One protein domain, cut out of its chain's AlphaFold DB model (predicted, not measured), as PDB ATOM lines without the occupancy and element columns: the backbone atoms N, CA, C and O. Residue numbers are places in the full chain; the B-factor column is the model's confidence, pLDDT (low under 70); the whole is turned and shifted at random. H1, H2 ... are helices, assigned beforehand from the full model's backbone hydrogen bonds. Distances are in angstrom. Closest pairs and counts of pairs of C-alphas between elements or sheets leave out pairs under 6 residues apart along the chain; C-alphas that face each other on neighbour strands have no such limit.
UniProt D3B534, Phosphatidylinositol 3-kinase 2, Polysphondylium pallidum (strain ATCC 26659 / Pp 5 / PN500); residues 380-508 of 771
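Overview. This is residues 380 to 508 of the 771 residues of the protein "Phosphatidylinositol 3-kinase 2" of Polysphondylium pallidum (strain ATCC 26659 / Pp 5 / PN500) (UniProt D3B534). This is a domain of little regular structure, an elongated body of wound loops with the short helix H1 toward one end and a thin tail at the other, where residues 503 to 508 stick out, of which 503 to 505 belong to H2. Two small loop hairpins, residues 386 to 394 and 486 to 494, fold back on themselves. The printed part has 129 residues with two named helices, H1 then H2, and no named strand; its class is all helix, though named elements hold only 10 residues. It is compact, with a radius of gyration of the C-alphas of 15.0 A, and spans 53 by 33 by 27 A.

Along the chain. H1, residues 397 to 402, measures 8.8 A from C-alpha 397 at (8.806, -14.520, 13.474) to C-alpha 402. H2, residues 502 to 505, ends at C-alpha 505, (-4.517, -27.704, 40.438).

Arrangement. H1 and H2 are apart. Residues 386 to 387 pair with 393 to 394, and 486 to 487 with 493 to 494, both antiparallel. In H1 every O i to N i+4 pair is within hydrogen-bond range; H2 is too short for one.

Size, cuts and confidence. The C-alphas of Pro 405 and Ser 508, the two farthest apart, are 54.6 A apart. The link from H1 to H2, 99 residues, is long. The printed part has no cut. Confidence is low, with pLDDT under 70, at residues 410, 489 to 491 and 500 to 508.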
ATOM      1  N   CYS A 380       2.079 -24.563   7.081       83.19
ATOM      2  CA  CYS A 380       3.481 -24.587   7.458       83.19
ATOM      3  C   CYS A 380       3.803 -25.835   8.287       83.19
ATOM      4  O   CYS A 380       2.993 -26.233   9.128       83.19
ATOM      5  N   PRO A 381       4.956 -26.486   8.057       84.62
ATOM      6  CA  PRO A 381       5.286 -27.693   8.790       84.62
ATOM      7  C   PRO A 381       5.655 -27.351  10.249       84.62
ATOM      8  O   PRO A 381       6.067 -26.219  10.524       84.62
ATOM      9  N   PRO A 382       5.529 -28.297  11.200       76.62
ATOM     10  CA  PRO A 382       5.701 -28.032  12.633       76.62
ATOM     11  C   PRO A 382       7.059 -27.430  13.024       76.62
ATOM     12  O   PRO A 382       7.148 -26.698  14.005       76.62
ATOM     13  N   GLU A 383       8.118 -27.720  12.266       80.19
ATOM     14  CA  GLU A 383       9.460 -27.158  12.454       80.19
ATOM     15  C   GLU A 383       9.600 -25.697  11.998       80.19
ATOM     16  O   GLU A 383      10.554 -25.023  12.385       80.19
ATOM     17  N   SER A 384       8.670 -25.200  11.178       87.69
ATOM     18  CA  SER A 384       8.644 -23.814  10.703       87.69
ATOM     19  C   SER A 384       7.221 -23.248  10.705       87.69
ATOM     20  O   SER A 384       6.706 -22.884   9.654       87.69
ATOM     21  N   PRO A 385       6.566 -23.162  11.878       85.56
ATOM     22  CA  PRO A 385       5.121 -22.957  11.973       85.56
ATOM     23  C   PRO A 385       4.667 -21.537  11.594       85.56
ATOM     24  O   PRO A 385       3.470 -21.287  11.482       85.56
ATOM     25  N   PHE A 386       5.592 -20.592  11.401       86.94
ATOM     26  CA  PHE A 386       5.262 -19.194  11.140       86.94
ATOM     27  C   PHE A 386       5.180 -18.927   9.638       86.94
ATOM     28  O   PHE A 386       6.200 -18.882   8.952       86.94
ATOM     29  N   LYS A 387       3.965 -18.710   9.127       87.19
ATOM     30  CA  LYS A 387       3.741 -18.266   7.747       87.19
ATOM     31  C   LYS A 387       4.036 -16.772   7.633       87.19
ATOM     32  O   LYS A 387       3.329 -15.949   8.203       87.19
ATOM     33  N   CYS A 388       5.088 -16.428   6.907       89.25
ATOM     34  CA  CYS A 388       5.477 -15.053   6.644       89.25
ATOM     35  C   CYS A 388       4.557 -14.409   5.590       89.25
ATOM     36  O   CYS A 388       3.898 -15.094   4.807       89.25
ATOM     37  N   PHE A 389       4.579 -13.081   5.498       86.50
ATOM     38  CA  PHE A 389       3.767 -12.281   4.576       86.50
ATOM     39  C   PHE A 389       3.999 -12.614   3.090       86.50
ATOM     40  O   PHE A 389       3.105 -12.466   2.264       86.50
ATOM     41  N   ASN A 390       5.187 -13.115   2.741       80.25
ATOM     42  CA  ASN A 390       5.509 -13.623   1.401       80.25
ATOM     43  C   ASN A 390       5.065 -15.090   1.177       80.25
ATOM     44  O   ASN A 390       5.485 -15.729   0.220       80.25
ATOM     45  N   GLY A 391       4.291 -15.674   2.094       81.56
ATOM     46  CA  GLY A 391       3.838 -17.064   2.032       81.56
ATOM     47  C   GLY A 391       4.912 -18.117   2.329       81.56
ATOM     48  O   GLY A 391       4.600 -19.304   2.283       81.56
ATOM     49  N   SER A 392       6.155 -17.728   2.636       87.44
ATOM     50  CA  SER A 392       7.180 -18.669   3.108       87.44
ATOM     51  C   SER A 392       6.928 -19.084   4.560       87.44
ATOM     52  O   SER A 392       6.322 -18.339   5.325       87.44
ATOM     53  N   CYS A 393       7.389 -20.273   4.940       90.06
ATOM     54  CA  CYS A 393       7.319 -20.770   6.312       90.06
ATOM     55  C   CYS A 393       8.664 -20.564   7.012       90.06
ATOM     56  O   CYS A 393       9.722 -20.785   6.419       90.06
ATOM     57  N   SER A 394       8.623 -20.135   8.267       91.69
ATOM     58  CA  SER A 394       9.791 -19.796   9.072       91.69
ATOM     59  C   SER A 394       9.719 -20.442  10.454       91.69
ATOM     60  O   SER A 394       8.641 -20.649  11.007       91.69
ATOM     61  N   ASP A 395      10.877 -20.762  11.026       88.31
ATOM     62  CA  ASP A 395      11.021 -21.292  12.392       88.31
ATOM     63  C   ASP A 395      10.940 -20.204  13.473       88.31
ATOM     64  O   ASP A 395      10.794 -20.520  14.655       88.31
ATOM     65  N   SER A 396      10.998 -18.928  13.077       88.06
ATOM     66  CA  SER A 396      10.764 -17.789  13.961       88.06
ATOM     67  C   SER A 396      10.085 -16.610  13.257       88.06
ATOM     68  O   SER A 396      10.284 -16.404  12.050       88.06
ATOM     69  N   PRO A 397       9.354 -15.766  14.006       88.56
ATOM     70  CA  PRO A 397       8.806 -14.520  13.474       88.56
ATOM     71  C   PRO A 397       9.891 -13.504  13.085       88.56
ATOM     72  O   PRO A 397       9.772 -12.805  12.079       88.56
ATOM     73  N   TRP A 398      11.011 -13.471  13.818       85.44
ATOM     74  CA  TRP A 398      12.159 -12.618  13.487       85.44
ATOM     75  C   TRP A 398      12.649 -12.833  12.049       85.44
ATOM     76  O   TRP A 398      12.896 -11.875  11.311       85.44
ATOM     77  N   LYS A 399      12.746 -14.094  11.616       89.00
ATOM     78  CA  LYS A 399      13.148 -14.418  10.244       89.00
ATOM     79  C   LYS A 399      12.116 -13.959   9.213       89.00
ATOM     80  O   LYS A 399      12.530 -13.465   8.170       89.00
ATOM     81  N   CYS A 400      10.815 -14.033   9.504       89.62
ATOM     82  CA  CYS A 400       9.789 -13.490   8.607       89.62
ATOM     83  C   CYS A 400       9.977 -11.992   8.363       89.62
ATOM     84  O   CYS A 400       9.919 -11.529   7.223       89.62
ATOM     85  N   ARG A 401      10.281 -11.234   9.418       85.38
ATOM     86  CA  ARG A 401      10.535  -9.798   9.306       85.38
ATOM     87  C   ARG A 401      11.819  -9.496   8.529       85.38
ATOM     88  O   ARG A 401      11.811  -8.621   7.669       85.38
ATOM     89  N   ALA A 402      12.889 -10.260   8.760       83.62
ATOM     90  CA  ALA A 402      14.157 -10.113   8.039       83.62
ATOM     91  C   ALA A 402      14.032 -10.356   6.520       83.62
ATOM     92  O   ALA A 402      14.841  -9.841   5.746       83.62
ATOM     93  N   LEU A 403      13.019 -11.112   6.083       84.56
ATOM     94  CA  LEU A 403      12.720 -11.332   4.665       84.56
ATOM     95  C   LEU A 403      12.028 -10.135   3.996       84.56
ATOM     96  O   LEU A 403      11.993 -10.068   2.766       84.56
ATOM     97  N   SER A 404      11.488  -9.188   4.768       84.56
ATOM     98  CA  SER A 404      10.781  -8.022   4.244       84.56
ATOM     99  C   SER A 404      11.692  -6.784   4.257       84.56
ATOM    100  O   SER A 404      11.968  -6.216   5.315       84.56
ATOM    101  N   PRO A 405      12.155  -6.293   3.090       79.50
ATOM    102  CA  PRO A 405      13.112  -5.183   3.014       79.50
ATOM    103  C   PRO A 405      12.549  -3.838   3.502       79.50
ATOM    104  O   PRO A 405      13.306  -2.880   3.674       79.50
ATOM    105  N   ARG A 406      11.227  -3.752   3.714       82.19
ATOM    106  CA  ARG A 406      10.550  -2.574   4.273       82.19
ATOM    107  C   ARG A 406      10.590  -2.529   5.803       82.19
ATOM    108  O   ARG A 406      10.335  -1.471   6.358       82.19
ATOM    109  N   CYS A 407      10.959  -3.622   6.464       81.19
ATOM    110  CA  CYS A 407      10.977  -3.741   7.920       81.19
ATOM    111  C   CYS A 407      12.356  -3.411   8.496       81.19
ATOM    112  O   CYS A 407      13.005  -4.265   9.102       81.19
ATOM    113  N   ARG A 408      12.853  -2.191   8.253       73.81
ATOM    114  CA  ARG A 408      14.172  -1.794   8.772       73.81
ATOM    115  C   ARG A 408      14.145  -1.564  10.280       73.81
ATOM    116  O   ARG A 408      15.147  -1.861  10.926       73.81
ATOM    117  N   HIS A 409      13.026  -1.082  10.827       78.75
ATOM    118  CA  HIS A 409      12.832  -0.966  12.269       78.75
ATOM    119  C   HIS A 409      11.850  -2.014  12.810       78.75
ATOM    120  O   HIS A 409      10.951  -2.453  12.086       78.75
ATOM    121  N   PRO A 410      12.001  -2.419  14.089       68.56
ATOM    122  CA  PRO A 410      11.077  -3.343  14.739       68.56
ATOM    123  C   PRO A 410       9.618  -2.866  14.714       68.56
ATOM    124  O   PRO A 410       8.703  -3.677  14.627       68.56
ATOM    125  N   ASP A 411       9.396  -1.558  14.715       77.06
ATOM    126  CA  ASP A 411       8.050  -0.992  14.815       77.06
ATOM    127  C   ASP A 411       7.343  -0.861  13.451       77.06
ATOM    128  O   ASP A 411       6.147  -0.586  13.395       77.06
ATOM    129  N   ASP A 412       8.055  -1.096  12.340       85.81
ATOM    130  CA  ASP A 412       7.538  -0.861  10.983       85.81
ATOM    131  C   ASP A 412       6.675  -2.016  10.444       85.81
ATOM    132  O   ASP A 412       5.997  -1.868   9.421       85.81
ATOM    133  N   CYS A 413       6.725  -3.190  11.079       87.81
ATOM    134  CA  CYS A 413       6.130  -4.414  10.547       87.81
ATOM    135  C   CYS A 413       5.525  -5.312  11.622       87.81
ATOM    136  O   CYS A 413       5.869  -5.211  12.789       87.81
ATOM    137  N   CYS A 414       4.662  -6.247  11.240       88.06
ATOM    138  CA  CYS A 414       4.174  -7.297  12.124       88.06
ATOM    139  C   CYS A 414       5.206  -8.423  12.250       88.06
ATOM    140  O   CYS A 414       6.280  -8.400  11.636       88.06
ATOM    141  N   TRP A 415       4.878  -9.419  13.071       88.88
ATOM    142  CA  TRP A 415       5.696 -10.612  13.278       88.88
ATOM    143  C   TRP A 415       5.806 -11.478  12.008       88.88
ATOM    144  O   TRP A 415       6.804 -12.165  11.824       88.88
ATOM    145  N   ASP A 416       4.828 -11.409  11.101       89.12
ATOM    146  CA  ASP A 416       4.837 -12.098   9.803       89.12
ATOM    147  C   ASP A 416       5.628 -11.326   8.723       89.12
ATOM    148  O   ASP A 416       5.818 -11.824   7.615       89.12
ATOM    149  N   GLY A 417       6.122 -10.121   9.027       88.62
ATOM    150  CA  GLY A 417       6.833  -9.253   8.082       88.62
ATOM    151  C   GLY A 417       5.929  -8.373   7.211       88.62
ATOM    152  O   GLY A 417       6.438  -7.674   6.326       88.62
ATOM    153  N   SER A 418       4.613  -8.374   7.449       88.75
ATOM    154  CA  SER A 418       3.693  -7.428   6.815       88.75
ATOM    155  C   SER A 418       3.946  -5.999   7.324       88.75
ATOM    156  O   SER A 418       4.236  -5.816   8.506       88.75
ATOM    157  N   PRO A 419       3.898  -4.968   6.460       87.62
ATOM    158  CA  PRO A 419       4.125  -3.583   6.866       87.62
ATOM    159  C   PRO A 419       2.937  -3.028   7.657       87.62
ATOM    160  O   PRO A 419       1.778  -3.256   7.306       87.62
ATOM    161  N   VAL A 420       3.231  -2.246   8.690       83.25
ATOM    162  CA  VAL A 420       2.255  -1.830   9.697       83.25
ATOM    163  C   VAL A 420       1.924  -0.346   9.600       83.25
ATOM    164  O   VAL A 420       2.793   0.492   9.380       83.25
ATOM    165  N   LYS A 421       0.640  -0.016   9.791       76.56
ATOM    166  CA  LYS A 421       0.191   1.349  10.128       76.56
ATOM    167  C   LYS A 421      -0.025   1.539  11.633       76.56
ATOM    168  O   LYS A 421       0.147   2.647  12.124       76.56
ATOM    169  N   ASP A 422      -0.411   0.471  12.334       78.12
ATOM    170  CA  ASP A 422      -0.593   0.397  13.788       78.12
ATOM    171  C   ASP A 422      -0.255  -1.024  14.282       78.12
ATOM    172  O   ASP A 422      -0.811  -1.993  13.765       78.12
ATOM    173  N   VAL A 423       0.642  -1.177  15.263       73.25
ATOM    174  CA  VAL A 423       1.084  -2.486  15.798       73.25
ATOM    175  C   VAL A 423      -0.088  -3.311  16.338       73.25
ATOM    176  O   VAL A 423      -0.064  -4.539  16.278       73.25
ATOM    177  N   LEU A 424      -1.161  -2.657  16.796       73.69
ATOM    178  CA  LEU A 424      -2.376  -3.333  17.258       73.69
ATOM    179  C   LEU A 424      -3.216  -3.932  16.121       73.69
ATOM    180  O   LEU A 424      -4.081  -4.762  16.382       73.69
ATOM    181  N   SER A 425      -2.960  -3.541  14.867       79.75
ATOM    182  CA  SER A 425      -3.601  -4.122  13.679       79.75
ATOM    183  C   SER A 425      -2.929  -5.407  13.187       79.75
ATOM    184  O   SER A 425      -3.404  -6.021  12.232       79.75
ATOM    185  N   CYS A 426      -1.833  -5.819  13.829       82.50
ATOM    186  CA  CYS A 426      -1.153  -7.057  13.491       82.50
ATOM    187  C   CYS A 426      -2.002  -8.285  13.800       82.50
ATOM    188  O   CYS A 426      -2.729  -8.332  14.791       82.50
ATOM    189  N   LEU A 427      -1.836  -9.316  12.967       82.75
ATOM    190  CA  LEU A 427      -2.361 -10.641  13.270       82.75
ATOM    191  C   LEU A 427      -1.810 -11.112  14.625       82.75
ATOM    192  O   LEU A 427      -0.636 -10.853  14.915       82.75
ATOM    193  N   PRO A 428      -2.601 -11.811  15.452       84.31
ATOM    194  CA  PRO A 428      -2.083 -12.440  16.656       84.31
ATOM    195  C   PRO A 428      -0.948 -13.415  16.322       84.31
ATOM    196  O   PRO A 428      -1.043 -14.182  15.366       84.31
ATOM    197  N   LEU A 429       0.139 -13.383  17.090       86.75
ATOM    198  CA  LEU A 429       1.231 -14.348  16.940       86.75
ATOM    199  C   LEU A 429       0.743 -15.755  17.349       86.75
ATOM    200  O   LEU A 429       0.405 -15.927  18.521       86.75
ATOM    201  N   PRO A 430       0.733 -16.765  16.458       83.31
ATOM    202  CA  PRO A 430       0.132 -18.072  16.730       83.31
ATOM    203  C   PRO A 430       0.918 -18.857  17.777       83.31
ATOM    204  O   PRO A 430       2.146 -18.750  17.825       83.31
ATOM    205  N   ALA A 431       0.221 -19.663  18.587       83.31
ATOM    206  CA  ALA A 431       0.806 -20.523  19.619       83.31
ATOM    207  C   ALA A 431       1.797 -21.549  19.045       83.31
ATOM    208  O   ALA A 431       1.749 -21.914  17.871       83.31
ATOM    209  N   CYS A 432       2.703 -22.038  19.890       81.31
ATOM    210  CA  CYS A 432       3.636 -23.075  19.483       81.31
ATOM    211  C   CYS A 432       2.957 -24.453  19.413       81.31
ATOM    212  O   CYS A 432       2.383 -24.918  20.397       81.31
ATOM    213  N   LEU A 433       3.046 -25.115  18.256       78.44
ATOM    214  CA  LEU A 433       2.400 -26.408  18.008       78.44
ATOM    215  C   LEU A 433       3.192 -27.583  18.617       78.44
ATOM    216  O   LEU A 433       4.428 -27.552  18.631       78.44
ATOM    217  N   PRO A 434       2.524 -28.661  19.076       74.69
ATOM    218  CA  PRO A 434       3.198 -29.897  19.470       74.69
ATOM    219  C   PRO A 434       4.063 -30.480  18.334       74.69
ATOM    220  O   PRO A 434       3.646 -30.445  17.176       74.69
ATOM    221  N   PRO A 435       5.249 -31.049  18.635       77.44
ATOM    222  CA  PRO A 435       5.833 -31.272  19.965       77.44
ATOM    223  C   PRO A 435       6.617 -30.068  20.528       77.44
ATOM    224  O   PRO A 435       7.213 -30.181  21.595       77.44
ATOM    225  N   PHE A 436       6.648 -28.930  19.834       83.06
ATOM    226  CA  PHE A 436       7.471 -27.766  20.168       83.06
ATOM    227  C   PHE A 436       6.721 -26.722  21.002       83.06
ATOM    228  O   PHE A 436       6.769 -25.544  20.689       83.06
ATOM    229  N   ASN A 437       6.031 -27.129  22.065       79.81
ATOM    230  CA  ASN A 437       5.094 -26.290  22.826       79.81
ATOM    231  C   ASN A 437       5.711 -25.144  23.662       79.81
ATOM    232  O   ASN A 437       4.981 -24.475  24.393       79.81
ATOM    233  N   HIS A 438       7.024 -24.916  23.596       82.25
ATOM    234  CA  HIS A 438       7.713 -23.883  24.364       82.25
ATOM    235  C   HIS A 438       8.194 -22.745  23.461       82.25
ATOM    236  O   HIS A 438       9.006 -22.969  22.563       82.25
ATOM    237  N   ARG A 439       7.754 -21.510  23.734       86.81
ATOM    238  CA  ARG A 439       8.232 -20.324  23.014       86.81
ATOM    239  C   ARG A 439       9.456 -19.705  23.691       86.81
ATOM    240  O   ARG A 439       9.368 -19.244  24.826       86.81
ATOM    241  N   CYS A 440      10.570 -19.653  22.973       87.19
ATOM    242  CA  CYS A 440      11.807 -19.030  23.426       87.19
ATOM    243  C   CYS A 440      11.767 -17.493  23.323       87.19
ATOM    244  O   CYS A 440      10.902 -16.910  22.669       87.19
ATOM    245  N   GLN A 441      12.749 -16.827  23.942       85.81
ATOM    246  CA  GLN A 441      12.897 -15.362  23.919       85.81
ATOM    247  C   GLN A 441      13.138 -14.768  22.526       85.81
ATOM    248  O   GLN A 441      12.916 -13.580  22.338       85.81
ATOM    249  N   ASP A 442      13.591 -15.570  21.566       84.50
ATOM    250  CA  ASP A 442      13.771 -15.194  20.158       84.50
ATOM    251  C   ASP A 442      12.513 -15.453  19.301       84.50
ATOM    252  O   ASP A 442      12.552 -15.346  18.074       84.50
ATOM    253  N   GLY A 443      11.398 -15.825  19.943       87.25
ATOM    254  CA  GLY A 443      10.127 -16.149  19.303       87.25
ATOM    255  C   GLY A 443      10.063 -17.548  18.683       87.25
ATOM    256  O   GLY A 443       8.996 -17.931  18.198       87.25
ATOM    257  N   THR A 444      11.155 -18.327  18.702       89.19
ATOM    258  CA  THR A 444      11.163 -19.702  18.176       89.19
ATOM    259  C   THR A 444      10.356 -20.650  19.059       89.19
ATOM    260  O   THR A 444      10.273 -20.480  20.276       89.19
ATOM    261  N   CYS A 445       9.788 -21.689  18.446       87.31
ATOM    262  CA  CYS A 445       9.133 -22.785  19.153       87.31
ATOM    263  C   CYS A 445      10.108 -23.957  19.331       87.31
ATOM    264  O   CYS A 445      10.726 -24.417  18.366       87.31
ATOM    265  N   LYS A 446      10.265 -24.447  20.562       89.56
ATOM    266  CA  LYS A 446      11.147 -25.561  20.939       89.56
ATOM    267  C   LYS A 446      10.407 -26.578  21.801       89.56
ATOM    268  O   LYS A 446       9.350 -26.301  22.352       89.56
ATOM    269  N   ALA A 447      10.973 -27.777  21.930       81.69
ATOM    270  CA  ALA A 447      10.381 -28.856  22.730       81.69
ATOM    271  C   ALA A 447      10.453 -28.592  24.248       81.69
ATOM    272  O   ALA A 447       9.782 -29.259  25.030       81.69
ATOM    273  N   GLY A 448      11.277 -27.634  24.678       82.12
ATOM    274  CA  GLY A 448      11.410 -27.233  26.072       82.12
ATOM    275  C   GLY A 448      12.384 -26.070  26.243       82.12
ATOM    276  O   GLY A 448      13.113 -25.721  25.313       82.12
ATOM    277  N   ALA A 449      12.407 -25.507  27.453       81.56
ATOM    278  CA  ALA A 449      13.236 -24.355  27.813       81.56
ATOM    279  C   ALA A 449      14.735 -24.611  27.614       81.56
ATOM    280  O   ALA A 449      15.447 -23.746  27.120       81.56
ATOM    281  N   ASP A 450      15.200 -25.827  27.907       86.94
ATOM    282  CA  ASP A 450      16.616 -26.203  27.779       86.94
ATOM    283  C   ASP A 450      17.110 -26.206  26.321       86.94
ATOM    284  O   ASP A 450      18.308 -26.261  26.059       86.94
ATOM    285  N   SER A 451      16.187 -26.178  25.353       90.38
ATOM    286  CA  SER A 451      16.492 -26.068  23.921       90.38
ATOM    287  C   SER A 451      16.495 -24.621  23.416       90.38
ATOM    288  O   SER A 451      16.753 -24.397  22.229       90.38
ATOM    289  N   CYS A 452      16.183 -23.649  24.278       87.56
ATOM    290  CA  CYS A 452      16.286 -22.234  23.956       87.56
ATOM    291  C   CYS A 452      17.731 -21.756  24.060       87.56
ATOM    292  O   CYS A 452      18.489 -22.169  24.934       87.56
ATOM    293  N   ILE A 453      18.091 -20.840  23.169       88.00
ATOM    294  CA  ILE A 453      19.351 -20.110  23.248       88.00
ATOM    295  C   ILE A 453      19.069 -18.818  24.017       88.00
ATOM    296  O   ILE A 453      18.040 -18.181  23.784       88.00
ATOM    297  N   ASP A 454      19.973 -18.425  24.916       82.69
ATOM    298  CA  ASP A 454      19.905 -17.123  25.582       82.69
ATOM    299  C   ASP A 454      19.950 -16.007  24.530       82.69
ATOM    300  O   ASP A 454      20.995 -15.717  23.938       82.69
ATOM    301  N   PHE A 455      18.800 -15.380  24.288       82.56
ATOM    302  CA  PHE A 455      18.650 -14.315  23.310       82.56
ATOM    303  C   PHE A 455      18.540 -12.969  24.019       82.56
ATOM    304  O   PHE A 455      17.551 -12.664  24.682       82.56
ATOM    305  N   LYS A 456      19.562 -12.127  23.858       81.06
ATOM    306  CA  LYS A 456      19.509 -10.727  24.286       81.06
ATOM    307  C   LYS A 456      19.203  -9.862  23.076       81.06
ATOM    308  O   LYS A 456      20.080  -9.660  22.240       81.06
ATOM    309  N   ASN A 457      17.981  -9.341  23.003       80.00
ATOM    310  CA  ASN A 457      17.651  -8.307  22.035       80.00
ATOM    311  C   ASN A 457      18.322  -6.993  22.484       80.00
ATOM    312  O   ASN A 457      17.918  -6.445  23.512       80.00
ATOM    313  N   PRO A 458      19.330  -6.473  21.758       79.62
ATOM    314  CA  PRO A 458      20.024  -5.249  22.156       79.62
ATOM    315  C   PRO A 458      19.119  -4.009  22.106       79.62
ATOM    316  O   PRO A 458      19.496  -2.970  22.639       79.62
ATOM    317  N   PHE A 459      17.941  -4.108  21.481       81.94
ATOM    318  CA  PHE A 459      16.995  -3.007  21.326       81.94
ATOM    319  C   PHE A 459      15.949  -2.926  22.448       81.94
ATOM    320  O   PHE A 459      15.284  -1.901  22.561       81.94
ATOM    321  N   CYS A 460      15.810  -3.957  23.294       82.56
ATOM    322  CA  CYS A 460      14.849  -3.948  24.398       82.56
ATOM    323  C   CYS A 460      15.557  -3.858  25.753       82.56
ATOM    324  O   CYS A 460      16.175  -4.819  26.204       82.56
ATOM    325  N   GLU A 461      15.419  -2.718  26.435       79.12
ATOM    326  CA  GLU A 461      16.047  -2.487  27.747       79.12
ATOM    327  C   GLU A 461      15.432  -3.329  28.880       79.12
ATOM    328  O   GLU A 461      16.130  -3.680  29.831       79.12
ATOM    329  N   LEU A 462      14.131  -3.639  28.803       74.81
ATOM    330  CA  LEU A 462      13.370  -4.240  29.910       74.81
ATOM    331  C   LEU A 462      12.973  -5.700  29.666       74.81
ATOM    332  O   LEU A 462      13.201  -6.554  30.519       74.81
ATOM    333  N   SER A 463      12.336  -5.993  28.531       79.56
ATOM    334  CA  SER A 463      11.905  -7.347  28.158       79.56
ATOM    335  C   SER A 463      11.605  -7.416  26.665       79.56
ATOM    336  O   SER A 463      11.238  -6.403  26.069       79.56
ATOM    337  N   VAL A 464      11.775  -8.596  26.073       82.88
ATOM    338  CA  VAL A 464      11.412  -8.874  24.678       82.88
ATOM    339  C   VAL A 464       9.986  -9.409  24.651       82.88
ATOM    340  O   VAL A 464       9.595 -10.180  25.530       82.88
ATOM    341  N   CYS A 465       9.197  -8.987  23.672       84.94
ATOM    342  CA  CYS A 465       7.859  -9.509  23.452       84.94
ATOM    343  C   CYS A 465       7.885 -10.948  22.936       84.94
ATOM    344  O   CYS A 465       8.908 -11.392  22.423       84.94
ATOM    345  N   PRO A 466       6.772 -11.700  23.046       82.12
ATOM    346  CA  PRO A 466       6.724 -13.102  22.626       82.12
ATOM    347  C   PRO A 466       7.104 -13.366  21.168       82.12
ATOM    348  O   PRO A 466       7.503 -14.473  20.844       82.12
ATOM    349  N   ASP A 467       7.045 -12.371  20.287       80.88
ATOM    350  CA  ASP A 467       7.552 -12.491  18.912       80.88
ATOM    351  C   ASP A 467       9.085 -12.553  18.807       80.88
ATOM    352  O   ASP A 467       9.610 -12.847  17.735       80.88
ATOM    353  N   GLY A 468       9.794 -12.294  19.906       79.94
ATOM    354  CA  GLY A 468      11.245 -12.225  19.975       79.94
ATOM    355  C   GLY A 468      11.837 -10.943  19.409       79.94
ATOM    356  O   GLY A 468      13.057 -10.827  19.295       79.94
ATOM    357  N   VAL A 469      10.999  -9.974  19.042       77.75
ATOM    358  CA  VAL A 469      11.437  -8.812  18.275       77.75
ATOM    359  C   VAL A 469      11.037  -7.495  18.902       77.75
ATOM    360  O   VAL A 469      11.876  -6.603  19.025       77.75
ATOM    361  N   ASN A 470       9.762  -7.358  19.244       81.88
ATOM    362  CA  ASN A 470       9.220  -6.094  19.699       81.88
ATOM    363  C   ASN A 470       9.529  -5.900  21.182       81.88
ATOM    364  O   ASN A 470       9.718  -6.860  21.933       81.88
ATOM    365  N   CYS A 471       9.582  -4.643  21.602       83.81
ATOM    366  CA  CYS A 471       9.626  -4.295  23.014       83.81
ATOM    367  C   CYS A 471       8.205  -3.925  23.474       83.81
ATOM    368  O   CYS A 471       7.372  -3.561  22.641       83.81
ATOM    369  N   PRO A 472       7.891  -4.024  24.777       82.81
ATOM    370  CA  PRO A 472       6.587  -3.628  25.292       82.81
ATOM    371  C   PRO A 472       6.180  -2.210  24.846       82.81
ATOM    372  O   PRO A 472       7.030  -1.317  24.869       82.81
ATOM    373  N   PRO A 473       4.895  -1.968  24.512       83.75
ATOM    374  CA  PRO A 473       3.751  -2.874  24.652       83.75
ATOM    375  C   PRO A 473       3.726  -3.980  23.588       83.75
ATOM    376  O   PRO A 473       3.829  -3.723  22.394       83.75
ATOM    377  N   CYS A 474       3.574  -5.228  24.034       81.56
ATOM    378  CA  CYS A 474       3.666  -6.373  23.138       81.56
ATOM    379  C   CYS A 474       2.426  -6.527  22.258       81.56
ATOM    380  O   CYS A 474       1.313  -6.334  22.759       81.56
ATOM    381  N   PRO A 475       2.600  -6.920  20.980       82.94
ATOM    382  CA  PRO A 475       1.473  -7.261  20.132       82.94
ATOM    383  C   PRO A 475       0.713  -8.443  20.725       82.94
ATOM    384  O   PRO A 475       1.231  -9.225  21.528       82.94
ATOM    385  N   GLN A 476      -0.540  -8.561  20.307       85.38
ATOM    386  CA  GLN A 476      -1.390  -9.668  20.695       85.38
ATOM    387  C   GLN A 476      -0.793 -11.005  20.225       85.38
ATOM    388  O   GLN A 476      -0.282 -11.122  19.113       85.38
ATOM    389  N   TYR A 477      -0.844 -12.021  21.082       86.44
ATOM    390  CA  TYR A 477      -0.345 -13.363  20.798       86.44
ATOM    391  C   TYR A 477      -1.243 -14.444  21.399       86.44
ATOM    392  O   TYR A 477      -1.960 -14.220  22.381       86.44
ATOM    393  N   ASP A 478      -1.139 -15.626  20.808       82.69
ATOM    394  CA  ASP A 478      -1.779 -16.860  21.225       82.69
ATOM    395  C   ASP A 478      -0.767 -17.773  21.917       82.69
ATOM    396  O   ASP A 478       0.403 -17.875  21.528       82.69
ATOM    397  N   GLY A 479      -1.214 -18.404  23.002       82.62
ATOM    398  CA  GLY A 479      -0.375 -19.169  23.911       82.62
ATOM    399  C   GLY A 479       0.169 -18.353  25.084       82.62
ATOM    400  O   GLY A 479      -0.535 -17.549  25.709       82.62
ATOM    401  N   CYS A 480       1.423 -18.628  25.433       80.31
ATOM    402  CA  CYS A 480       2.017 -18.186  26.686       80.31
ATOM    403  C   CYS A 480       3.051 -17.064  26.547       80.31
ATOM    404  O   CYS A 480       3.830 -17.075  25.590       80.31
ATOM    405  N   PRO A 481       3.099 -16.110  27.502       81.38
ATOM    406  CA  PRO A 481       4.163 -15.119  27.541       81.38
ATOM    407  C   PRO A 481       5.506 -15.792  27.807       81.38
ATOM    408  O   PRO A 481       5.581 -16.821  28.475       81.38
ATOM    409  N   ILE A 482       6.579 -15.123  27.389       79.75
ATOM    410  CA  ILE A 482       7.967 -15.562  27.594       79.75
ATOM    411  C   ILE A 482       8.296 -15.847  29.069       79.75
ATOM    412  O   ILE A 482       9.140 -16.689  29.355       79.75
ATOM    413  N   SER A 483       7.645 -15.167  30.019       80.75
ATOM    414  CA  SER A 483       7.882 -15.380  31.453       80.75
ATOM    415  C   SER A 483       7.301 -16.692  31.991       80.75
ATOM    416  O   SER A 483       7.765 -17.177  33.019       80.75
ATOM    417  N   VAL A 484       6.279 -17.247  31.331       85.06
ATOM    418  CA  VAL A 484       5.639 -18.526  31.682       85.06
ATOM    419  C   VAL A 484       5.295 -19.306  30.403       85.06
ATOM    420  O   VAL A 484       4.129 -19.525  30.114       85.06
ATOM    421  N   PRO A 485       6.289 -19.699  29.594       82.94
ATOM    422  CA  PRO A 485       6.115 -20.063  28.182       82.94
ATOM    423  C   PRO A 485       5.460 -21.430  27.936       82.94
ATOM    424  O   PRO A 485       5.223 -21.783  26.783       82.94
ATOM    425  N   PHE A 486       5.188 -22.215  28.980       77.25
ATOM    426  CA  PHE A 486       4.589 -23.537  28.837       77.25
ATOM    427  C   PHE A 486       3.071 -23.442  28.879       77.25
ATOM    428  O   PHE A 486       2.504 -23.188  29.940       77.25
ATOM    429  N   GLN A 487       2.420 -23.688  27.742       75.56
ATOM    430  CA  GLN A 487       0.967 -23.814  27.696       75.56
ATOM    431  C   GLN A 487       0.559 -25.210  28.166       75.56
ATOM    432  O   GLN A 487       0.863 -26.221  27.532       75.56
ATOM    433  N   CYS A 488      -0.110 -25.262  29.309       70.31
ATOM    434  CA  CYS A 488      -0.656 -26.479  29.879       70.31
ATOM    435  C   CYS A 488      -1.846 -26.961  29.039       70.31
ATOM    436  O   CYS A 488      -2.449 -26.184  28.301       70.31
ATOM    437  N   THR A 489      -2.260 -28.223  29.194       62.34
ATOM    438  CA  THR A 489      -3.453 -28.731  28.485       62.34
ATOM    439  C   THR A 489      -4.727 -27.970  28.839       62.34
ATOM    440  O   THR A 489      -5.691 -28.043  28.102       62.34
ATOM    441  N   SER A 490      -4.738 -27.251  29.962       57.28
ATOM    442  CA  SER A 490      -5.828 -26.361  30.357       57.28
ATOM    443  C   SER A 490      -5.828 -25.001  29.654       57.28
ATOM    444  O   SER A 490      -6.700 -24.186  29.922       57.28
ATOM    445  N   GLY A 491      -4.819 -24.700  28.833       66.75
ATOM    446  CA  GLY A 491      -4.560 -23.353  28.322       66.75
ATOM    447  C   GLY A 491      -3.820 -22.438  29.311       66.75
ATOM    448  O   GLY A 491      -3.364 -21.362  28.912       66.75
ATOM    449  N   ALA A 492      -3.632 -22.862  30.567       71.88
ATOM    450  CA  ALA A 492      -2.856 -22.127  31.567       71.88
ATOM    451  C   ALA A 492      -1.377 -22.010  31.167       71.88
ATOM    452  O   ALA A 492      -0.880 -22.796  30.364       71.88
ATOM    453  N   CYS A 493      -0.671 -21.038  31.746       80.50
ATOM    454  CA  CYS A 493       0.750 -20.833  31.484       80.50
ATOM    455  C   CYS A 493       1.607 -21.115  32.709       80.50
ATOM    456  O   CYS A 493       1.394 -20.519  33.764       80.50
ATOM    457  N   GLY A 494       2.595 -21.988  32.542       82.44
ATOM    458  CA  GLY A 494       3.587 -22.346  33.550       82.44
ATOM    459  C   GLY A 494       4.988 -21.859  33.184       82.44
ATOM    460  O   GLY A 494       5.334 -21.744  32.008       82.44
ATOM    461  N   ALA A 495       5.831 -21.599  34.185       82.50
ATOM    462  CA  ALA A 495       7.256 -21.350  33.960       82.50
ATOM    463  C   ALA A 495       7.990 -22.631  33.533       82.50
ATOM    464  O   ALA A 495       9.027 -22.563  32.879       82.50
ATOM    465  N   ASN A 496       7.447 -23.801  33.871       84.25
ATOM    466  CA  ASN A 496       7.971 -25.111  33.495       84.25
ATOM    467  C   ASN A 496       6.831 -26.136  33.289       84.25
ATOM    468  O   ASN A 496       5.691 -25.925  33.698       84.25
ATOM    469  N   ASN A 497       7.141 -27.292  32.689       75.25
ATOM    470  CA  ASN A 497       6.154 -28.362  32.471       75.25
ATOM    471  C   ASN A 497       5.596 -28.946  33.791       75.25
ATOM    472  O   ASN A 497       4.524 -29.542  33.809       75.25
ATOM    473  N   THR A 498       6.303 -28.774  34.916       80.00
ATOM    474  CA  THR A 498       5.813 -29.192  36.240       80.00
ATOM    475  C   THR A 498       4.823 -28.209  36.863       80.00
ATOM    476  O   THR A 498       4.033 -28.615  37.709       80.00
ATOM    477  N   ASP A 499       4.792 -26.955  36.421       79.06
ATOM    478  CA  ASP A 499       3.735 -26.000  36.760       79.06
ATOM    479  C   ASP A 499       2.441 -26.373  36.025       79.06
ATOM    480  O   ASP A 499       1.348 -26.166  36.541       79.06
ATOM    481  N   CYS A 500       2.575 -27.031  34.869       68.94
ATOM    482  CA  CYS A 500       1.484 -27.688  34.153       68.94
ATOM    483  C   CYS A 500       1.092 -29.050  34.731       68.94
ATOM    484  O   CYS A 500       0.283 -29.759  34.131       68.94
ATOM    485  N   ASN A 501       1.649 -29.437  35.884       62.81
ATOM    486  CA  ASN A 501       1.315 -30.703  36.507       62.81
ATOM    487  C   ASN A 501      -0.133 -30.643  37.034       62.81
ATOM    488  O   ASN A 501      -0.409 -29.879  37.968       62.81
ATOM    489  N   PRO A 502      -1.049 -31.482  36.509       53.53
ATOM    490  CA  PRO A 502      -2.457 -31.494  36.911       53.53
ATOM    491  C   PRO A 502      -2.631 -31.666  38.426       53.53
ATOM    492  O   PRO A 502      -3.596 -31.193  39.016       53.53
ATOM    493  N   LEU A 503      -1.655 -32.307  39.076       45.72
ATOM    494  CA  LEU A 503      -1.673 -32.672  40.490       45.72
ATOM    495  C   LEU A 503      -1.671 -31.487  41.472       45.72
ATOM    496  O   LEU A 503      -2.115 -31.674  42.604       45.72
ATOM    497  N   ASN A 504      -1.210 -30.291  41.078       43.88
ATOM    498  CA  ASN A 504      -1.247 -29.111  41.957       43.88
ATOM    499  C   ASN A 504      -2.492 -28.230  41.754       43.88
ATOM    500  O   ASN A 504      -2.853 -27.514  42.686       43.88
ATOM    501  N   MET A 505      -3.191 -28.326  40.614       46.50
ATOM    502  CA  MET A 505      -4.517 -27.704  40.438       46.50
ATOM    503  C   MET A 505      -5.661 -28.601  40.939       46.50
ATOM    504  O   MET A 505      -6.696 -28.083  41.336       46.50
ATOM    505  N   LEU A 506      -5.463 -29.927  40.996       43.41
ATOM    506  CA  LEU A 506      -6.504 -30.912  41.344       43.41
ATOM    507  C   LEU A 506      -6.383 -31.536  42.742       43.41
ATOM    508  O   LEU A 506      -7.134 -32.455  43.063       43.41
ATOM    509  N   ARG A 507      -5.490 -31.067  43.628       42.81
ATOM    510  CA  ARG A 507      -5.407 -31.647  44.986       42.81
ATOM    511  C   ARG A 507      -6.619 -31.325  45.882       42.81
ATOM    512  O   ARG A 507      -6.639 -31.798  47.017       42.81
ATOM    513  N   SER A 508      -7.632 -30.602  45.386       44.34
ATOM    514  CA  SER A 508      -8.959 -30.540  46.015       44.34
ATOM    515  C   SER A 508     -10.036 -31.425  45.384       44.34
ATOM    516  O   SER A 508     -10.965 -31.729  46.114       44.34
TER     517      SER A 508